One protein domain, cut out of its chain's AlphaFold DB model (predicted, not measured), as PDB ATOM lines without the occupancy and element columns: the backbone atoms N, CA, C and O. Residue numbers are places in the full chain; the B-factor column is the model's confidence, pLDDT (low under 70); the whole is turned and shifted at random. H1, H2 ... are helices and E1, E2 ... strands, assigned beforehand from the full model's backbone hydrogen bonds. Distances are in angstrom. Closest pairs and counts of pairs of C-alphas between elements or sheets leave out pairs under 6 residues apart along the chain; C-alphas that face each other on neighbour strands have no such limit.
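This is residues 53 to 177 of the 190 residues of the protein "DUF4238 domain-containing protein" of Xanthomonadaceae bacterium (UniProt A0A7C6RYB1). The model is a long rod with H6 in its middle: towards one end H1 and H2 spread apart from their contact, and at the other H4 leads away from H6 and carries short H5 on its far part. The small hairpin E1 and E2 sits by H6, with E1 nearer to it. The printed part has 125 residues, with E1, E2, then H1 to H6 along the chain, mostly helix, the two-strand sheet antiparallel. It is only just loose, close to extended, with a radius of gyration of the C-alphas of 20.5 A and spans of 71 by 26 by 22 A.

Start at E1, residues 57 to 59, an antiparallel hairpin with E2, residues 63 to 65; N 65 and O 57 are 2.7 A apart, within hydrogen-bond range. H1, residues 67 to 92, has a kink of 28 degrees near residue 74. Its residues 76 to 80 touch residues 110 to 114 of H2, residues 101 to 116, at a steep tilt of 54 degrees, opposite ways; the closest C-alphas, Val 76 and Leu 110, are 6.7 A apart. H3, residues 119 to 122, touches no helix. Residues 139 to 143 of H4, residues 127 to 146, touch H5, residues 150 to 156, about perpendicular at 88 degrees, the closest C-alphas being Ile 139 and Ala 153, 5.8 A. Residues 127 to 135 of H4 touch H6, residues 162 to 176, about perpendicular at 86 degrees; the closest C-alphas, Gly 131 and Gly 166, are 4.1 A apart. The closest C-alphas of E1 and H6, Val 57 and Asn 168, are 5.0 A apart. H1 and H6 only just touch, with 3 pairs of C-alphas within 8 A, the closest Phe 72 and Thr 175. Every O i to N i+4 pair is within hydrogen-bond range in H2, H4 and H5, against 19 of 22 in H1 and 10 of 11 in H6; H3 is too short for one.

Find C-alpha 67 at (48.074, -42.357, -25.139); from there H1 runs 36.9 A. H2 is 23.0 A long, H4 28.4 A and H6 21.0 A, ending at C-alpha 176, (43.951, -51.232, -14.984).

Gly 94 and Gly 147 have the C-alphas farthest apart, 71.6 A. The printed part has no cut and no long link. Look for pLDDT under 70 at residues 60 to 62, 119 to 124 and 176 to 177.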
ATOM      1  N   ASN A  53      53.099 -32.720 -18.545       70.19
ATOM      2  CA  ASN A  53      53.620 -34.094 -18.585       70.19
ATOM      3  C   ASN A  53      53.258 -35.008 -17.388       70.19
ATOM      4  O   ASN A  53      53.942 -36.006 -17.170       70.19
ATOM      5  N   PHE A  54      52.204 -34.699 -16.621       75.38
ATOM      6  CA  PHE A  54      51.859 -35.443 -15.397       75.38
ATOM      7  C   PHE A  54      51.365 -36.883 -15.652       75.38
ATOM      8  O   PHE A  54      51.690 -37.797 -14.897       75.38
ATOM      9  N   TYR A  55      50.635 -37.091 -16.751       76.06
ATOM     10  CA  TYR A  55      50.131 -38.399 -17.207       76.06
ATOM     11  C   TYR A  55      50.876 -38.941 -18.428       76.06
ATOM     12  O   TYR A  55      50.442 -39.898 -19.064       76.06
ATOM     13  N   THR A  56      52.004 -38.323 -18.783       78.94
ATOM     14  CA  THR A  56      52.847 -38.834 -19.860       78.94
ATOM     15  C   THR A  56      53.522 -40.110 -19.390       78.94
ATOM     16  O   THR A  56      54.285 -40.085 -18.421       78.94
ATOM     17  N   VAL A  57      53.264 -41.200 -20.105       82.50
ATOM     18  CA  VAL A  57      53.916 -42.492 -19.882       82.50
ATOM     19  C   VAL A  57      54.951 -42.767 -20.959       82.50
ATOM     20  O   VAL A  57      54.924 -42.147 -22.014       82.50
ATOM     21  N   LEU A  58      55.874 -43.689 -20.726       80.19
ATOM     22  CA  LEU A  58      56.787 -44.171 -21.751       80.19
ATOM     23  C   LEU A  58      56.110 -45.322 -22.514       80.19
ATOM     24  O   LEU A  58      55.719 -46.333 -21.922       80.19
ATOM     25  N   SER A  59      55.939 -45.155 -23.826       73.50
ATOM     26  CA  SER A  59      55.703 -46.257 -24.759       73.50
ATOM     27  C   SER A  59      57.043 -46.923 -25.055       73.50
ATOM     28  O   SER A  59      58.045 -46.229 -25.251       73.50
ATOM     29  N   ASP A  60      57.067 -48.254 -25.074       65.12
ATOM     30  CA  ASP A  60      58.284 -49.045 -25.305       65.12
ATOM     31  C   ASP A  60      59.453 -48.653 -24.377       65.12
ATOM     32  O   ASP A  60      60.609 -48.658 -24.786       65.12
ATOM     33  N   LEU A  61      59.137 -48.256 -23.135       63.59
ATOM     34  CA  LEU A  61      60.063 -47.841 -22.068       63.59
ATOM     35  C   LEU A  61      60.953 -46.613 -22.334       63.59
ATOM     36  O   LEU A  61      61.502 -46.102 -21.368       63.59
ATOM     37  N   ASP A  62      61.025 -46.068 -23.551       68.25
ATOM     38  CA  ASP A  62      61.933 -44.945 -23.866       68.25
ATOM     39  C   ASP A  62      61.259 -43.730 -24.523       68.25
ATOM     40  O   ASP A  62      61.839 -42.641 -24.575       68.25
ATOM     41  N   LYS A  63      60.028 -43.864 -25.030       78.81
ATOM     42  CA  LYS A  63      59.368 -42.780 -25.776       78.81
ATOM     43  C   LYS A  63      58.202 -42.185 -24.993       78.81
ATOM     44  O   LYS A  63      57.227 -42.883 -24.753       78.81
ATOM     45  N   PRO A  64      58.235 -40.890 -24.634       79.31
ATOM     46  CA  PRO A  64      57.090 -40.235 -24.007       79.31
ATOM     47  C   PRO A  64      55.842 -40.291 -24.901       79.31
ATOM     48  O   PRO A  64      55.881 -39.839 -26.047       79.31
ATOM     49  N   SER A  65      54.740 -40.778 -24.341       82.19
ATOM     50  CA  SER A  65      53.445 -41.023 -24.966       82.19
ATOM     51  C   SER A  65      52.326 -40.354 -24.164       82.19
ATOM     52  O   SER A  65      52.342 -40.329 -22.931       82.19
ATOM     53  N   ASP A  66      51.355 -39.794 -24.884       78.88
ATOM     54  CA  ASP A  66      50.131 -39.193 -24.348       78.88
ATOM     55  C   ASP A  66      48.890 -40.074 -24.545       78.88
ATOM     56  O   ASP A  66      47.764 -39.607 -24.393       78.88
ATOM     57  N   GLU A  67      49.103 -41.349 -24.871       81.56
ATOM     58  CA  GLU A  67      48.074 -42.357 -25.139       81.56
ATOM     59  C   GLU A  67      47.042 -42.458 -24.014       81.56
ATOM     60  O   GLU A  67      45.861 -42.285 -24.277       81.56
ATOM     61  N   ILE A  68      47.466 -42.612 -22.757       81.44
ATOM     62  CA  ILE A  68      46.542 -42.703 -21.610       81.44
ATOM     63  C   ILE A  68      45.699 -41.434 -21.462       81.44
ATOM     64  O   ILE A  68      44.501 -41.500 -21.191       81.44
ATOM     65  N   GLU A  69      46.300 -40.265 -21.682       79.19
ATOM     66  CA  GLU A  69      45.563 -39.006 -21.621       79.19
ATOM     67  C   GLU A  69      44.500 -38.935 -22.721       79.19
ATOM     68  O   GLU A  69      43.359 -38.563 -22.467       79.19
ATOM     69  N   ARG A  70      44.864 -39.312 -23.949       78.38
ATOM     70  CA  ARG A  70      43.968 -39.239 -25.105       78.38
ATOM     71  C   ARG A  70      42.875 -40.306 -25.064       78.38
ATOM     72  O   ARG A  70      41.725 -40.003 -25.362       78.38
ATOM     73  N   GLU A  71      43.244 -41.539 -24.752       80.25
ATOM     74  CA  GLU A  71      42.429 -42.730 -25.003       80.25
ATOM     75  C   GLU A  71      41.653 -43.181 -23.770       80.25
ATOM     76  O   GLU A  71      40.578 -43.752 -23.913       80.25
ATOM     77  N   PHE A  72      42.144 -42.873 -22.567       83.44
ATOM     78  CA  PHE A  72      41.428 -43.160 -21.327       83.44
ATOM     79  C   PHE A  72      40.805 -41.890 -20.743       83.44
ATOM     80  O   PHE A  72      39.581 -41.755 -20.704       83.44
ATOM     81  N   TYR A  73      41.622 -40.910 -20.344       80.75
ATOM     82  CA  TYR A  73      41.103 -39.714 -19.669       80.75
ATOM     83  C   TYR A  73      40.294 -38.796 -20.589       80.75
ATOM     84  O   TYR A  73      39.329 -38.185 -20.131       80.75
ATOM     85  N   GLY A  74      40.603 -38.754 -21.886       79.25
ATOM     86  CA  GLY A  74      39.787 -38.052 -22.876       79.25
ATOM     87  C   GLY A  74      38.362 -38.605 -22.967       79.25
ATOM     88  O   GLY A  74      37.406 -37.837 -23.069       79.25
ATOM     89  N   VAL A  75      38.210 -39.927 -22.863       81.62
ATOM     90  CA  VAL A  75      36.902 -40.595 -22.870       81.62
ATOM     91  C   VAL A  75      36.159 -40.351 -21.551       81.62
ATOM     92  O   VAL A  75      34.968 -40.037 -21.563       81.62
ATOM     93  N   VAL A  76      36.865 -40.418 -20.415       82.56
ATOM     94  CA  VAL A  76      36.316 -40.061 -19.092       82.56
ATOM     95  C   VAL A  76      35.785 -38.623 -19.093       82.56
ATOM     96  O   VAL A  76      34.645 -38.391 -18.690       82.56
ATOM     97  N   ASP A  77      36.565 -37.660 -19.590       79.31
ATOM     98  CA  ASP A  77      36.182 -36.244 -19.630       79.31
ATOM     99  C   ASP A  77      34.940 -35.992 -20.499       79.31
ATOM    100  O   ASP A  77      34.063 -35.207 -20.116       79.31
ATOM    101  N   ASP A  78      34.841 -36.666 -21.648       81.94
ATOM    102  CA  ASP A  78      33.666 -36.593 -22.520       81.94
ATOM    103  C   ASP A  78      32.412 -37.140 -21.818       81.94
ATOM    104  O   ASP A  78      31.365 -36.480 -21.793       81.94
ATOM    105  N   GLN A  79      32.526 -38.295 -21.151       83.25
ATOM    106  CA  GLN A  79      31.405 -38.885 -20.419       83.25
ATOM    107  C   GLN A  79      30.943 -38.002 -19.252       83.25
ATOM    108  O   GLN A  79      29.737 -37.844 -19.032       83.25
ATOM    109  N   VAL A  80      31.877 -37.401 -18.513       82.56
ATOM    110  CA  VAL A  80      31.566 -36.441 -17.441       82.56
ATOM    111  C   VAL A  80      30.798 -35.253 -18.006       82.56
ATOM    112  O   VAL A  80      29.770 -34.863 -17.450       82.56
ATOM    113  N   GLY A  81      31.254 -34.701 -19.134       80.75
ATOM    114  CA  GLY A  81      30.593 -33.581 -19.799       80.75
ATOM    115  C   GLY A  81      29.139 -33.883 -20.168       80.75
ATOM    116  O   GLY A  81      28.254 -33.078 -19.861       80.75
ATOM    117  N   LYS A  82      28.889 -35.053 -20.766       83.69
ATOM    118  CA  LYS A  82      27.541 -35.523 -21.129       83.69
ATOM    119  C   LYS A  82      26.656 -35.726 -19.899       83.69
ATOM    120  O   LYS A  82      25.581 -35.139 -19.812       83.69
ATOM    121  N   THR A  83      27.158 -36.459 -18.904       83.81
ATOM    122  CA  THR A  83      26.416 -36.781 -17.672       83.81
ATOM    123  C   THR A  83      26.005 -35.515 -16.911       83.81
ATOM    124  O   THR A  83      24.868 -35.385 -16.460       83.81
ATOM    125  N   LEU A  84      26.903 -34.533 -16.798       83.81
ATOM    126  CA  LEU A  84      26.601 -33.265 -16.127       83.81
ATOM    127  C   LEU A  84      25.584 -32.416 -16.893       83.81
ATOM    128  O   LEU A  84      24.758 -31.750 -16.271       83.81
ATOM    129  N   ALA A  85      25.635 -32.422 -18.229       83.62
ATOM    130  CA  ALA A  85      24.655 -31.711 -19.041       83.62
ATOM    131  C   ALA A  85      23.237 -32.257 -18.806       83.62
ATOM    132  O   ALA A  85      22.309 -31.471 -18.624       83.62
ATOM    133  N   GLU A  86      23.090 -33.580 -18.726       84.38
ATOM    134  CA  GLU A  86      21.815 -34.239 -18.427       84.38
ATOM    135  C   GLU A  86      21.312 -33.915 -17.017       84.38
ATOM    136  O   GLU A  86      20.158 -33.520 -16.847       84.38
ATOM    137  N   VAL A  87      22.183 -33.999 -16.004       86.12
ATOM    138  CA  VAL A  87      21.847 -33.624 -14.620       86.12
ATOM    139  C   VAL A  87      21.330 -32.186 -14.549       86.12
ATOM    140  O   VAL A  87      20.299 -31.913 -13.932       86.12
ATOM    141  N   VAL A  88      22.017 -31.257 -15.215       86.00
ATOM    142  CA  VAL A  88      21.603 -29.851 -15.270       86.00
ATOM    143  C   VAL A  88      20.246 -29.706 -15.946       86.00
ATOM    144  O   VAL A  88      19.403 -28.952 -15.467       86.00
ATOM    145  N   GLU A  89      19.991 -30.444 -17.019       86.44
ATOM    146  CA  GLU A  89      18.710 -30.365 -17.709       86.44
ATOM    147  C   GLU A  89      17.554 -30.923 -16.867       86.44
ATOM    148  O   GLU A  89      16.495 -30.300 -16.786       86.44
ATOM    149  N   ILE A  90      17.767 -32.029 -16.149       87.38
ATOM    150  CA  ILE A  90      16.789 -32.588 -15.201       87.38
ATOM    151  C   ILE A  90      16.463 -31.564 -14.103       87.38
ATOM    152  O   ILE A  90      15.291 -31.311 -13.812       87.38
ATOM    153  N   THR A  91      17.492 -30.934 -13.529       88.19
ATOM    154  CA  THR A  91      17.309 -29.945 -12.452       88.19
ATOM    155  C   THR A  91      16.594 -28.676 -12.914       88.19
ATOM    156  O   THR A  91      15.738 -28.173 -12.186       88.19
ATOM    157  N   LYS A  92      16.841 -28.192 -14.140       90.06
ATOM    158  CA  LYS A  92      16.099 -27.055 -14.720       90.06
ATOM    159  C   LYS A  92      14.596 -27.306 -14.836       90.06
ATOM    160  O   LYS A  92      13.815 -26.367 -14.734       90.06
ATOM    161  N   HIS A  93      14.191 -28.560 -15.007       92.19
ATOM    162  CA  HIS A  93      12.785 -28.961 -15.043       92.19
ATOM    163  C   HIS A  93      12.185 -29.200 -13.645       92.19
ATOM    164  O   HIS A  93      11.102 -29.776 -13.531       92.19
ATOM    165  N   GLY A  94      12.878 -28.799 -12.572       92.88
ATOM    166  CA  GLY A  94      12.420 -28.974 -11.191       92.88
ATOM    167  C   GLY A  94      12.440 -30.426 -10.708       92.88
ATOM    168  O   GLY A  94      11.803 -30.748  -9.706       92.88
ATOM    169  N   LYS A  95      13.145 -31.316 -11.416       91.56
ATOM    170  CA  LYS A  95      13.287 -32.731 -11.054       91.56
ATOM    171  C   LYS A  95      14.637 -32.988 -10.388       91.56
ATOM    172  O   LYS A  95      15.608 -32.271 -10.613       91.56
ATOM    173  N   ALA A  96      14.711 -34.050  -9.589       88.88
ATOM    174  CA  ALA A  96      15.965 -34.537  -9.022       88.88
ATOM    175  C   ALA A  96      16.485 -35.730  -9.846       88.88
ATOM    176  O   ALA A  96      15.706 -36.658 -10.087       88.88
ATOM    177  N   PRO A  97      17.765 -35.745 -10.266       85.50
ATOM    178  CA  PRO A  97      18.346 -36.900 -10.945       85.50
ATOM    179  C   PRO A  97      18.401 -38.100  -9.992       85.50
ATOM    180  O   PRO A  97      18.730 -37.957  -8.813       85.50
ATOM    181  N   ARG A  98      18.080 -39.294 -10.499       84.94
ATOM    182  CA  ARG A  98      18.119 -40.545  -9.731       84.94
ATOM    183  C   ARG A  98      18.990 -41.563 -10.448       84.94
ATOM    184  O   ARG A  98      18.672 -41.972 -11.558       84.94
ATOM    185  N   PHE A  99      20.049 -41.998  -9.779       82.12
ATOM    186  CA  PHE A  99      20.939 -43.054 -10.251       82.12
ATOM    187  C   PHE A  99      20.636 -44.340  -9.484       82.12
ATOM    188  O   PHE A  99      20.558 -44.323  -8.255       82.12
ATOM    189  N   HIS A 100      20.466 -45.450 -10.194       84.88
ATOM    190  CA  HIS A 100      20.248 -46.767  -9.601       84.88
ATOM    191  C   HIS A 100      20.778 -47.854 -10.537       84.88
ATOM    192  O   HIS A 100      20.961 -47.598 -11.723       84.88
ATOM    193  N   GLY A 101      21.038 -49.049  -9.998       88.12
ATOM    194  CA  GLY A 101      21.569 -50.176 -10.769       88.12
ATOM    195  C   GLY A 101      22.892 -49.854 -11.468       88.12
ATOM    196  O   GLY A 101      23.726 -49.122 -10.938       88.12
ATOM    197  N   GLU A 102      23.049 -50.371 -12.683       84.38
ATOM    198  CA  GLU A 102      24.242 -50.195 -13.515       84.38
ATOM    199  C   GLU A 102      24.623 -48.714 -13.757       84.38
ATOM    200  O   GLU A 102      25.786 -48.376 -13.538       84.38
ATOM    201  N   PRO A 103      23.697 -47.783 -14.079       81.31
ATOM    202  CA  PRO A 103      24.023 -46.357 -14.183       81.31
ATOM    203  C   PRO A 103      24.667 -45.745 -12.931       81.31
ATOM    204  O   PRO A 103      25.536 -44.876 -13.042       81.31
ATOM    205  N   LEU A 104      24.257 -46.177 -11.732       85.00
ATOM    206  CA  LEU A 104      24.866 -45.707 -10.485       85.00
ATOM    207  C   LEU A 104      26.304 -46.209 -10.352       85.00
ATOM    208  O   LEU A 104      27.178 -45.453  -9.930       85.00
ATOM    209  N   ASP A 105      26.558 -47.461 -10.713       84.12
ATOM    210  CA  ASP A 105      27.899 -48.035 -10.636       84.12
ATOM    211  C   ASP A 105      28.829 -47.426 -11.695       84.12
ATOM    212  O   ASP A 105      29.959 -47.055 -11.375       84.12
ATOM    213  N   SER A 106      28.326 -47.170 -12.904       81.94
ATOM    214  CA  SER A 106      29.043 -46.410 -13.936       81.94
ATOM    215  C   SER A 106      29.380 -44.990 -13.481       81.94
ATOM    216  O   SER A 106      30.509 -44.532 -13.665       81.94
ATOM    217  N   PHE A 107      28.446 -44.298 -12.818       83.38
ATOM    218  CA  PHE A 107      28.706 -42.970 -12.261       83.38
ATOM    219  C   PHE A 107      29.768 -42.999 -11.151       83.38
ATOM    220  O   PHE A 107      30.670 -42.160 -11.146       83.38
ATOM    221  N   LYS A 108      29.724 -43.983 -10.241       84.38
ATOM    222  CA  LYS A 108      30.768 -44.165  -9.214       84.38
ATOM    223  C   LYS A 108      32.139 -44.398  -9.847       84.38
ATOM    224  O   LYS A 108      33.100 -43.752  -9.441       84.38
ATOM    225  N   ASN A 109      32.223 -45.260 -10.859       83.75
ATOM    226  CA  ASN A 109      33.472 -45.539 -11.573       83.75
ATOM    227  C   ASN A 109      34.016 -44.293 -12.276       83.75
ATOM    228  O   ASN A 109      35.219 -44.044 -12.255       83.75
ATOM    229  N   LEU A 110      33.131 -43.469 -12.842       83.44
ATOM    230  CA  LEU A 110      33.505 -42.193 -13.442       83.44
ATOM    231  C   LEU A 110      34.108 -41.231 -12.406       83.44
ATOM    232  O   LEU A 110      35.145 -40.617 -12.655       83.44
ATOM    233  N   VAL A 111      33.489 -41.131 -11.226       82.25
ATOM    234  CA  VAL A 111      33.994 -40.310 -10.115       82.25
ATOM    235  C   VAL A 111      35.332 -40.843  -9.597       82.25
ATOM    236  O   VAL A 111      36.244 -40.051  -9.366       82.25
ATOM    237  N   LEU A 112      35.488 -42.163  -9.465       82.50
ATOM    238  CA  LEU A 112      36.752 -42.791  -9.066       82.50
ATOM    239  C   LEU A 112      37.868 -42.515 -10.083       82.50
ATOM    240  O   LEU A 112      38.961 -42.111  -9.691       82.50
ATOM    241  N   ALA A 113      37.592 -42.638 -11.384       81.25
ATOM    242  CA  ALA A 113      38.563 -42.334 -12.434       81.25
ATOM    243  C   ALA A 113      39.021 -40.864 -12.387       81.25
ATOM    244  O   ALA A 113      40.214 -40.576 -12.503       81.25
ATOM    245  N   LEU A 114      38.095 -39.927 -12.150       78.69
ATOM    246  CA  LEU A 114      38.429 -38.517 -11.932       78.69
ATOM    247  C   LEU A 114      39.260 -38.305 -10.662       78.69
ATOM    248  O   LEU A 114      40.188 -37.494 -10.662       78.69
ATOM    249  N   HIS A 115      38.941 -39.031  -9.592       78.44
ATOM    250  CA  HIS A 115      39.654 -38.955  -8.321       78.44
ATOM    251  C   HIS A 115      41.107 -39.427  -8.471       78.44
ATOM    252  O   HIS A 115      42.028 -38.714  -8.079       78.44
ATOM    253  N   HIS A 116      41.340 -40.559  -9.141       77.06
ATOM    254  CA  HIS A 116      42.687 -41.065  -9.433       77.06
ATOM    255  C   HIS A 116      43.520 -40.120 -10.311       77.06
ATOM    256  O   HIS A 116      44.750 -40.108 -10.214       77.06
ATOM    257  N   ARG A 117      42.855 -39.294 -11.128       74.56
ATOM    258  CA  ARG A 117      43.489 -38.258 -11.950       74.56
ATOM    259  C   ARG A 117      43.843 -36.983 -11.166       74.56
ATOM    260  O   ARG A 117      44.441 -36.067 -11.735       74.56
ATOM    261  N   SER A 118      43.490 -36.855  -9.891       72.06
ATOM    262  CA  SER A 118      43.846 -35.659  -9.126       72.06
ATOM    263  C   SER A 118      45.254 -35.763  -8.532       72.06
ATOM    264  O   SER A 118      45.664 -36.759  -7.928       72.06
ATOM    265  N   VAL A 119      46.012 -34.683  -8.716       65.62
ATOM    266  CA  VAL A 119      47.388 -34.532  -8.230       65.62
ATOM    267  C   VAL A 119      47.421 -34.573  -6.706       65.62
ATOM    268  O   VAL A 119      48.356 -35.110  -6.126       65.62
ATOM    269  N   ASP A 120      46.374 -34.077  -6.046       64.94
ATOM    270  CA  ASP A 120      46.311 -34.015  -4.587       64.94
ATOM    271  C   ASP A 120      46.311 -35.393  -3.918       64.94
ATOM    272  O   ASP A 120      46.863 -35.528  -2.835       64.94
ATOM    273  N   ILE A 121      45.768 -36.418  -4.579       62.59
ATOM    274  CA  ILE A 121      45.742 -37.801  -4.061       62.59
ATOM    275  C   ILE A 121      47.007 -38.565  -4.444       62.59
ATOM    276  O   ILE A 121      47.444 -39.470  -3.746       62.59
ATOM    277  N   THR A 122      47.629 -38.193  -5.561       64.50
ATOM    278  CA  THR A 122      48.858 -38.846  -6.032       64.50
ATOM    279  C   THR A 122      50.124 -38.283  -5.385       64.50
ATOM    280  O   THR A 122      51.185 -38.886  -5.536       64.50
ATOM    281  N   LYS A 123      50.024 -37.180  -4.626       66.69
ATOM    282  CA  LYS A 123      51.114 -36.623  -3.802       66.69
ATOM    283  C   LYS A 123      51.661 -37.610  -2.772       66.69
ATOM    284  O   LYS A 123      52.837 -37.515  -2.435       66.69
ATOM    285  N   ASP A 124      50.847 -38.566  -2.332       68.19
ATOM    286  CA  ASP A 124      51.248 -39.588  -1.360       68.19
ATOM    287  C   ASP A 124      52.113 -40.702  -1.981       68.19
ATOM    288  O   ASP A 124      52.552 -41.618  -1.290       68.19
ATOM    289  N   HIS A 125      52.364 -40.661  -3.295       75.44
ATOM    290  CA  HIS A 125      53.188 -41.647  -3.987       75.44
ATOM    291  C   HIS A 125      54.530 -41.044  -4.401       75.44
ATOM    292  O   HIS A 125      54.604 -40.169  -5.267       75.44
ATOM    293  N   ASN A 126      55.616 -41.569  -3.833       85.88
ATOM    294  CA  ASN A 126      56.958 -41.219  -4.271       85.88
ATOM    295  C   ASN A 126      57.305 -41.980  -5.567       85.88
ATOM    296  O   ASN A 126      57.718 -43.137  -5.542       85.88
ATOM    297  N   GLU A 127      57.137 -41.318  -6.721       87.94
ATOM    298  CA  GLU A 127      57.450 -41.891  -8.045       87.94
ATOM    299  C   GLU A 127      58.904 -42.385  -8.150       87.94
ATOM    300  O   GLU A 127      59.178 -43.296  -8.925       87.94
ATOM    301  N   PHE A 128      59.839 -41.797  -7.402       89.75
ATOM    302  CA  PHE A 128      61.237 -42.218  -7.431       89.75
ATOM    303  C   PHE A 128      61.432 -43.555  -6.704       89.75
ATOM    304  O   PHE A 128      61.954 -44.486  -7.309       89.75
ATOM    305  N   GLU A 129      60.917 -43.683  -5.476       91.44
ATOM    306  CA  GLU A 129      60.990 -44.923  -4.681       91.44
ATOM    307  C   GLU A 129      60.301 -46.100  -5.383       91.44
ATOM    308  O   GLU A 129      60.834 -47.208  -5.418       91.44
ATOM    309  N   ILE A 130      59.139 -45.862  -6.007       89.50
ATOM    310  CA  ILE A 130      58.454 -46.887  -6.811       89.50
ATOM    311  C   ILE A 130      59.361 -47.346  -7.962       89.50
ATOM    312  O   ILE A 130      59.453 -48.539  -8.243       89.50
ATOM    313  N   GLY A 131      60.028 -46.403  -8.632       89.56
ATOM    314  CA  GLY A 131      60.970 -46.694  -9.708       89.56
ATOM    315  C   GLY A 131      62.172 -47.517  -9.251       89.56
ATOM    316  O   GLY A 131      62.505 -48.506  -9.901       89.56
ATOM    317  N   GLU A 132      62.794 -47.135  -8.135       93.44
ATOM    318  CA  GLU A 132      63.925 -47.865  -7.550       93.44
ATOM    319  C   GLU A 132      63.538 -49.299  -7.190       93.44
ATOM    320  O   GLU A 132      64.210 -50.231  -7.627       93.44
ATOM    321  N   ALA A 133      62.396 -49.493  -6.523       91.50
ATOM    322  CA  ALA A 133      61.912 -50.821  -6.151       91.50
ATOM    323  C   ALA A 133      61.727 -51.752  -7.369       91.50
ATOM    324  O   ALA A 133      62.028 -52.946  -7.306       91.50
ATOM    325  N   ILE A 134      61.265 -51.217  -8.507       89.62
ATOM    326  CA  ILE A 134      61.116 -51.993  -9.750       89.62
ATOM    327  C   ILE A 134      62.481 -52.372 -10.329       89.62
ATOM    328  O   ILE A 134      62.664 -53.506 -10.779       89.62
ATOM    329  N   ILE A 135      63.432 -51.435 -10.344       89.69
ATOM    330  CA  ILE A 135      64.792 -51.682 -10.838       89.69
ATOM    331  C   ILE A 135      65.458 -52.764  -9.987       89.69
ATOM    332  O   ILE A 135      65.956 -53.747 -10.537       89.69
ATOM    333  N   GLU A 136      65.396 -52.633  -8.662       92.06
ATOM    334  CA  GLU A 136      65.947 -53.600  -7.708       92.06
ATOM    335  C   GLU A 136      65.342 -54.994  -7.896       92.06
ATOM    336  O   GLU A 136      66.077 -55.973  -8.045       92.06
ATOM    337  N   SER A 137      64.010 -55.085  -7.978       90.00
ATOM    338  CA  SER A 137      63.319 -56.353  -8.232       90.00
ATOM    339  C   SER A 137      63.724 -56.971  -9.572       90.00
ATOM    340  O   SER A 137      63.896 -58.185  -9.661       90.00
ATOM    341  N   THR A 138      63.897 -56.156 -10.618       87.75
ATOM    342  CA  THR A 138      64.284 -56.640 -11.953       87.75
ATOM    343  C   THR A 138      65.722 -57.158 -11.966       87.75
ATOM    344  O   THR A 138      66.001 -58.187 -12.583       87.75
ATOM    345  N   ILE A 139      66.634 -56.468 -11.275       91.19
ATOM    346  CA  ILE A 139      68.028 -56.902 -11.113       91.19
ATOM    347  C   ILE A 139      68.074 -58.225 -10.352       91.19
ATOM    348  O   ILE A 139      68.713 -59.161 -10.823       91.19
ATOM    349  N   ALA A 140      67.359 -58.331  -9.227       91.00
ATOM    350  CA  ALA A 140      67.300 -59.554  -8.429       91.00
ATOM    351  C   ALA A 140      66.782 -60.749  -9.250       91.00
ATOM    352  O   ALA A 140      67.398 -61.819  -9.255       91.00
ATOM    353  N   ASP A 141      65.704 -60.546 -10.011       88.88
ATOM    354  CA  ASP A 141      65.130 -61.560 -10.895       88.88
ATOM    355  C   ASP A 141      66.096 -61.988 -12.008       88.88
ATOM    356  O   ASP A 141      66.225 -63.181 -12.299       88.88
ATOM    357  N   ALA A 142      66.767 -61.030 -12.652       87.25
ATOM    358  CA  ALA A 142      67.729 -61.306 -13.713       87.25
ATOM    359  C   ALA A 142      68.956 -62.048 -13.171       87.25
ATOM    360  O   ALA A 142      69.370 -63.049 -13.755       87.25
ATOM    361  N   SER A 143      69.489 -61.610 -12.028       91.06
ATOM    362  CA  SER A 143      70.576 -62.279 -11.315       91.06
ATOM    363  C   SER A 143      70.228 -63.729 -10.989       91.06
ATOM    364  O   SER A 143      71.007 -64.629 -11.302       91.06
ATOM    365  N   ALA A 144      69.031 -63.978 -10.452       90.50
ATOM    366  CA  ALA A 144      68.573 -65.325 -10.123       90.50
ATOM    367  C   ALA A 144      68.383 -66.212 -11.368       90.50
ATOM    368  O   ALA A 144      68.788 -67.373 -11.365       90.50
ATOM    369  N   LYS A 145      67.785 -65.680 -12.441       91.19
ATOM    370  CA  LYS A 145      67.482 -66.449 -13.664       91.19
ATOM    371  C   LYS A 145      68.709 -66.723 -14.528       91.19
ATOM    372  O   LYS A 145      68.776 -67.769 -15.168       91.19
ATOM    373  N   LEU A 146      69.642 -65.779 -14.584       90.31
ATOM    374  CA  LEU A 146      70.809 -65.827 -15.467       90.31
ATOM    375  C   LEU A 146      72.095 -66.232 -14.734       90.31
ATOM    376  O   LEU A 146      73.134 -66.369 -15.374       90.31
ATOM    377  N   GLY A 147      72.040 -66.425 -13.411       90.94
ATOM    378  CA  GLY A 147      73.214 -66.734 -12.592       90.94
ATOM    379  C   GLY A 147      74.232 -65.591 -12.546       90.94
ATOM    380  O   GLY A 147      75.427 -65.847 -12.424       90.94
ATOM    381  N   LEU A 148      73.769 -64.347 -12.693       90.44
ATOM    382  CA  LEU A 148      74.602 -63.143 -12.714       90.44
ATOM    383  C   LEU A 148      74.680 -62.513 -11.324       90.44
ATOM    384  O   LEU A 148      73.710 -62.529 -10.564       90.44
ATOM    385  N   THR A 149      75.790 -61.851 -11.017       91.94
ATOM    386  CA  THR A 149      75.844 -60.896  -9.901       91.94
ATOM    387  C   THR A 149      74.976 -59.664 -10.195       91.94
ATOM    388  O   THR A 149      74.652 -59.381 -11.351       91.94
ATOM    389  N   ALA A 150      74.595 -58.910  -9.161       85.31
ATOM    390  CA  ALA A 150      73.801 -57.687  -9.330       85.31
ATOM    391  C   ALA A 150      74.511 -56.654 -10.228       85.31
ATOM    392  O   ALA A 150      73.885 -56.058 -11.101       85.31
ATOM    393  N   ASP A 151      75.833 -56.510 -10.083       87.88
ATOM    394  CA  ASP A 151      76.651 -55.613 -10.909       87.88
ATOM    395  C   ASP A 151      76.691 -56.040 -12.383       87.88
ATOM    396  O   ASP A 151      76.712 -55.200 -13.286       87.88
ATOM    397  N   GLU A 152      76.717 -57.346 -12.652       87.38
ATOM    398  CA  GLU A 152      76.669 -57.878 -14.015       87.38
ATOM    399  C   GLU A 152      75.291 -57.684 -14.644       87.38
ATOM    400  O   GLU A 152      75.209 -57.276 -15.803       87.38
ATOM    401  N   ALA A 153      74.219 -57.909 -13.880       85.06
ATOM    402  CA  ALA A 153      72.858 -57.633 -14.322       85.06
ATOM    403  C   ALA A 153      72.660 -56.134 -14.608       85.06
ATOM    404  O   ALA A 153      72.147 -55.778 -15.667       85.06
ATOM    405  N   LEU A 154      73.157 -55.246 -13.740       85.81
ATOM    406  CA  LEU A 154      73.078 -53.794 -13.926       85.81
ATOM    407  C   LEU A 154      73.821 -53.313 -15.185       85.81
ATOM    408  O   LEU A 154      73.364 -52.392 -15.854       85.81
ATOM    409  N   LYS A 155      74.949 -53.942 -15.544       86.88
ATOM    410  CA  LYS A 155      75.693 -53.621 -16.779       86.88
ATOM    411  C   LYS A 155      74.988 -54.091 -18.052       86.88
ATOM    412  O   LYS A 155      75.228 -53.529 -19.121       86.88
ATOM    413  N   GLN A 156      74.179 -55.144 -17.956       83.88
ATOM    414  CA  GLN A 156      73.481 -55.746 -19.095       83.88
ATOM    415  C   GLN A 156      72.082 -55.162 -19.307       83.88
ATOM    416  O   GLN A 156      71.595 -55.121 -20.438       83.88
ATOM    417  N   LEU A 157      71.443 -54.694 -18.237       83.50
ATOM    418  CA  LEU A 157      70.118 -54.095 -18.269       83.50
ATOM    419  C   LEU A 157      70.210 -52.583 -18.479       83.50
ATOM    420  O   LEU A 157      71.138 -51.912 -18.035       83.50
ATOM    421  N   ARG A 158      69.218 -52.031 -19.175       83.19
ATOM    422  CA  ARG A 158      69.043 -50.587 -19.324       83.19
ATOM    423  C   ARG A 158      67.731 -50.198 -18.677       83.19
ATOM    424  O   ARG A 158      66.695 -50.768 -19.010       83.19
ATOM    425  N   PHE A 159      67.793 -49.218 -17.787       83.19
ATOM    426  CA  PHE A 159      66.627 -48.693 -17.098       83.19
ATOM    427  C   PHE A 159      66.399 -47.231 -17.493       83.19
ATOM    428  O   PHE A 159      67.372 -46.482 -17.632       83.19
ATOM    429  N   PRO A 160      65.137 -46.805 -17.664       83.50
ATOM    430  CA  PRO A 160      64.796 -45.391 -17.710       83.50
ATOM    431  C   PRO A 160      65.126 -44.712 -16.375       83.50
ATOM    432  O   PRO A 160      65.390 -45.370 -15.370       83.50
ATOM    433  N   ASP A 161      65.028 -43.384 -16.349       87.88
ATOM    434  CA  ASP A 161      65.036 -42.629 -15.094       87.88
ATOM    435  C   ASP A 161      64.002 -43.215 -14.096       87.88
ATOM    436  O   ASP A 161      62.837 -43.396 -14.487       87.88
ATOM    437  N   PRO A 162      64.383 -43.510 -12.833       88.38
ATOM    438  CA  PRO A 162      63.495 -44.150 -11.861       88.38
ATOM    439  C   PRO A 162      62.180 -43.393 -11.665       88.38
ATOM    440  O   PRO A 162      61.113 -44.003 -11.617       88.38
ATOM    441  N   LYS A 163      62.212 -42.054 -11.673       87.62
ATOM    442  CA  LYS A 163      61.001 -41.237 -11.550       87.62
ATOM    443  C   LYS A 163      60.054 -41.455 -12.727       87.62
ATOM    444  O   LYS A 163      58.837 -41.482 -12.546       87.62
ATOM    445  N   HIS A 164      60.578 -41.613 -13.943       86.19
ATOM    446  CA  HIS A 164      59.742 -41.946 -15.098       86.19
ATOM    447  C   HIS A 164      59.168 -43.360 -15.010       86.19
ATOM    448  O   HIS A 164      58.017 -43.569 -15.397       86.19
ATOM    449  N   LEU A 165      59.935 -44.318 -14.489       87.06
ATOM    450  CA  LEU A 165      59.470 -45.688 -14.307       87.06
ATOM    451  C   LEU A 165      58.345 -45.770 -13.265       87.06
ATOM    452  O   LEU A 165      57.289 -46.337 -13.553       87.06
ATOM    453  N   GLY A 166      58.513 -45.133 -12.105       87.88
ATOM    454  CA  GLY A 166      57.460 -45.090 -11.094       87.88
ATOM    455  C   GLY A 166      56.236 -44.300 -11.548       87.88
ATOM    456  O   GLY A 166      55.111 -44.743 -11.315       87.88
ATOM    457  N   ARG A 167      56.412 -43.208 -12.311       85.94
ATOM    458  CA  ARG A 167      55.288 -42.537 -12.986       85.94
ATOM    459  C   ARG A 167      54.540 -43.482 -13.919       85.94
ATOM    460  O   ARG A 167      53.314 -43.515 -13.874       85.94
ATOM    461  N   ASN A 168      55.246 -44.242 -14.756       87.00
ATOM    462  CA  ASN A 168      54.614 -45.186 -15.679       87.00
ATOM    463  C   ASN A 168      53.751 -46.197 -14.942       87.00
ATOM    464  O   ASN A 168      52.618 -46.430 -15.354       87.00
ATOM    465  N   VAL A 169      54.277 -46.776 -13.864       86.06
ATOM    466  CA  VAL A 169      53.537 -47.749 -13.063       86.06
ATOM    467  C   VAL A 169      52.332 -47.102 -12.402       86.06
ATOM    468  O   VAL A 169      51.231 -47.615 -12.569       86.06
ATOM    469  N   ARG A 170      52.499 -45.948 -11.748       86.50
ATOM    470  CA  ARG A 170      51.387 -45.215 -11.130       86.50
ATOM    471  C   ARG A 170      50.286 -44.914 -12.143       86.50
ATOM    472  O   ARG A 170      49.133 -45.263 -11.918       86.50
ATOM    473  N   VAL A 171      50.632 -44.274 -13.260       82.38
ATOM    474  CA  VAL A 171      49.653 -43.855 -14.272       82.38
ATOM    475  C   VAL A 171      48.984 -45.067 -14.920       82.38
ATOM    476  O   VAL A 171      47.771 -45.060 -15.097       82.38
ATOM    477  N   ARG A 172      49.730 -46.135 -15.235       81.56
ATOM    478  CA  ARG A 172      49.145 -47.358 -15.806       81.56
ATOM    479  C   ARG A 172      48.265 -48.094 -14.798       81.56
ATOM    480  O   ARG A 172      47.193 -48.541 -15.184       81.56
ATOM    481  N   ALA A 173      48.640 -48.165 -13.522       80.12
ATOM    482  CA  ALA A 173      47.818 -48.790 -12.483       80.12
ATOM    483  C   ALA A 173      46.433 -48.131 -12.367       80.12
ATOM    484  O   ALA A 173      45.434 -48.826 -12.210       80.12
ATOM    485  N   GLN A 174      46.348 -46.810 -12.565       77.19
ATOM    486  CA  GLN A 174      45.073 -46.077 -12.594       77.19
ATOM    487  C   GLN A 174      44.169 -46.457 -13.779       77.19
ATOM    488  O   GLN A 174      42.967 -46.211 -13.738       77.19
ATOM    489  N   THR A 175      44.732 -47.061 -14.830       71.56
ATOM    490  CA  THR A 175      43.992 -47.503 -16.025       71.56
ATOM    491  C   THR A 175      43.616 -48.987 -16.003       71.56
ATOM    492  O   THR A 175      42.845 -49.422 -16.851       71.56
ATOM    493  N   VAL A 176      44.156 -49.770 -15.058       60.38
ATOM    494  CA  VAL A 176      43.951 -51.232 -14.984       60.38
ATOM    495  C   VAL A 176      42.591 -51.594 -14.368       60.38
ATOM    496  O   VAL A 176      42.017 -52.616 -14.737       60.38
ATOM    497  N   GLU A 177      42.041 -50.753 -13.487       52.62
ATOM    498  CA  GLU A 177      40.777 -51.024 -12.784       52.62
ATOM    499  C   GLU A 177      39.724 -49.919 -12.950       52.62
ATOM    500  O   GLU A 177      39.161 -49.409 -11.983       52.62
TER     501      GLU A 177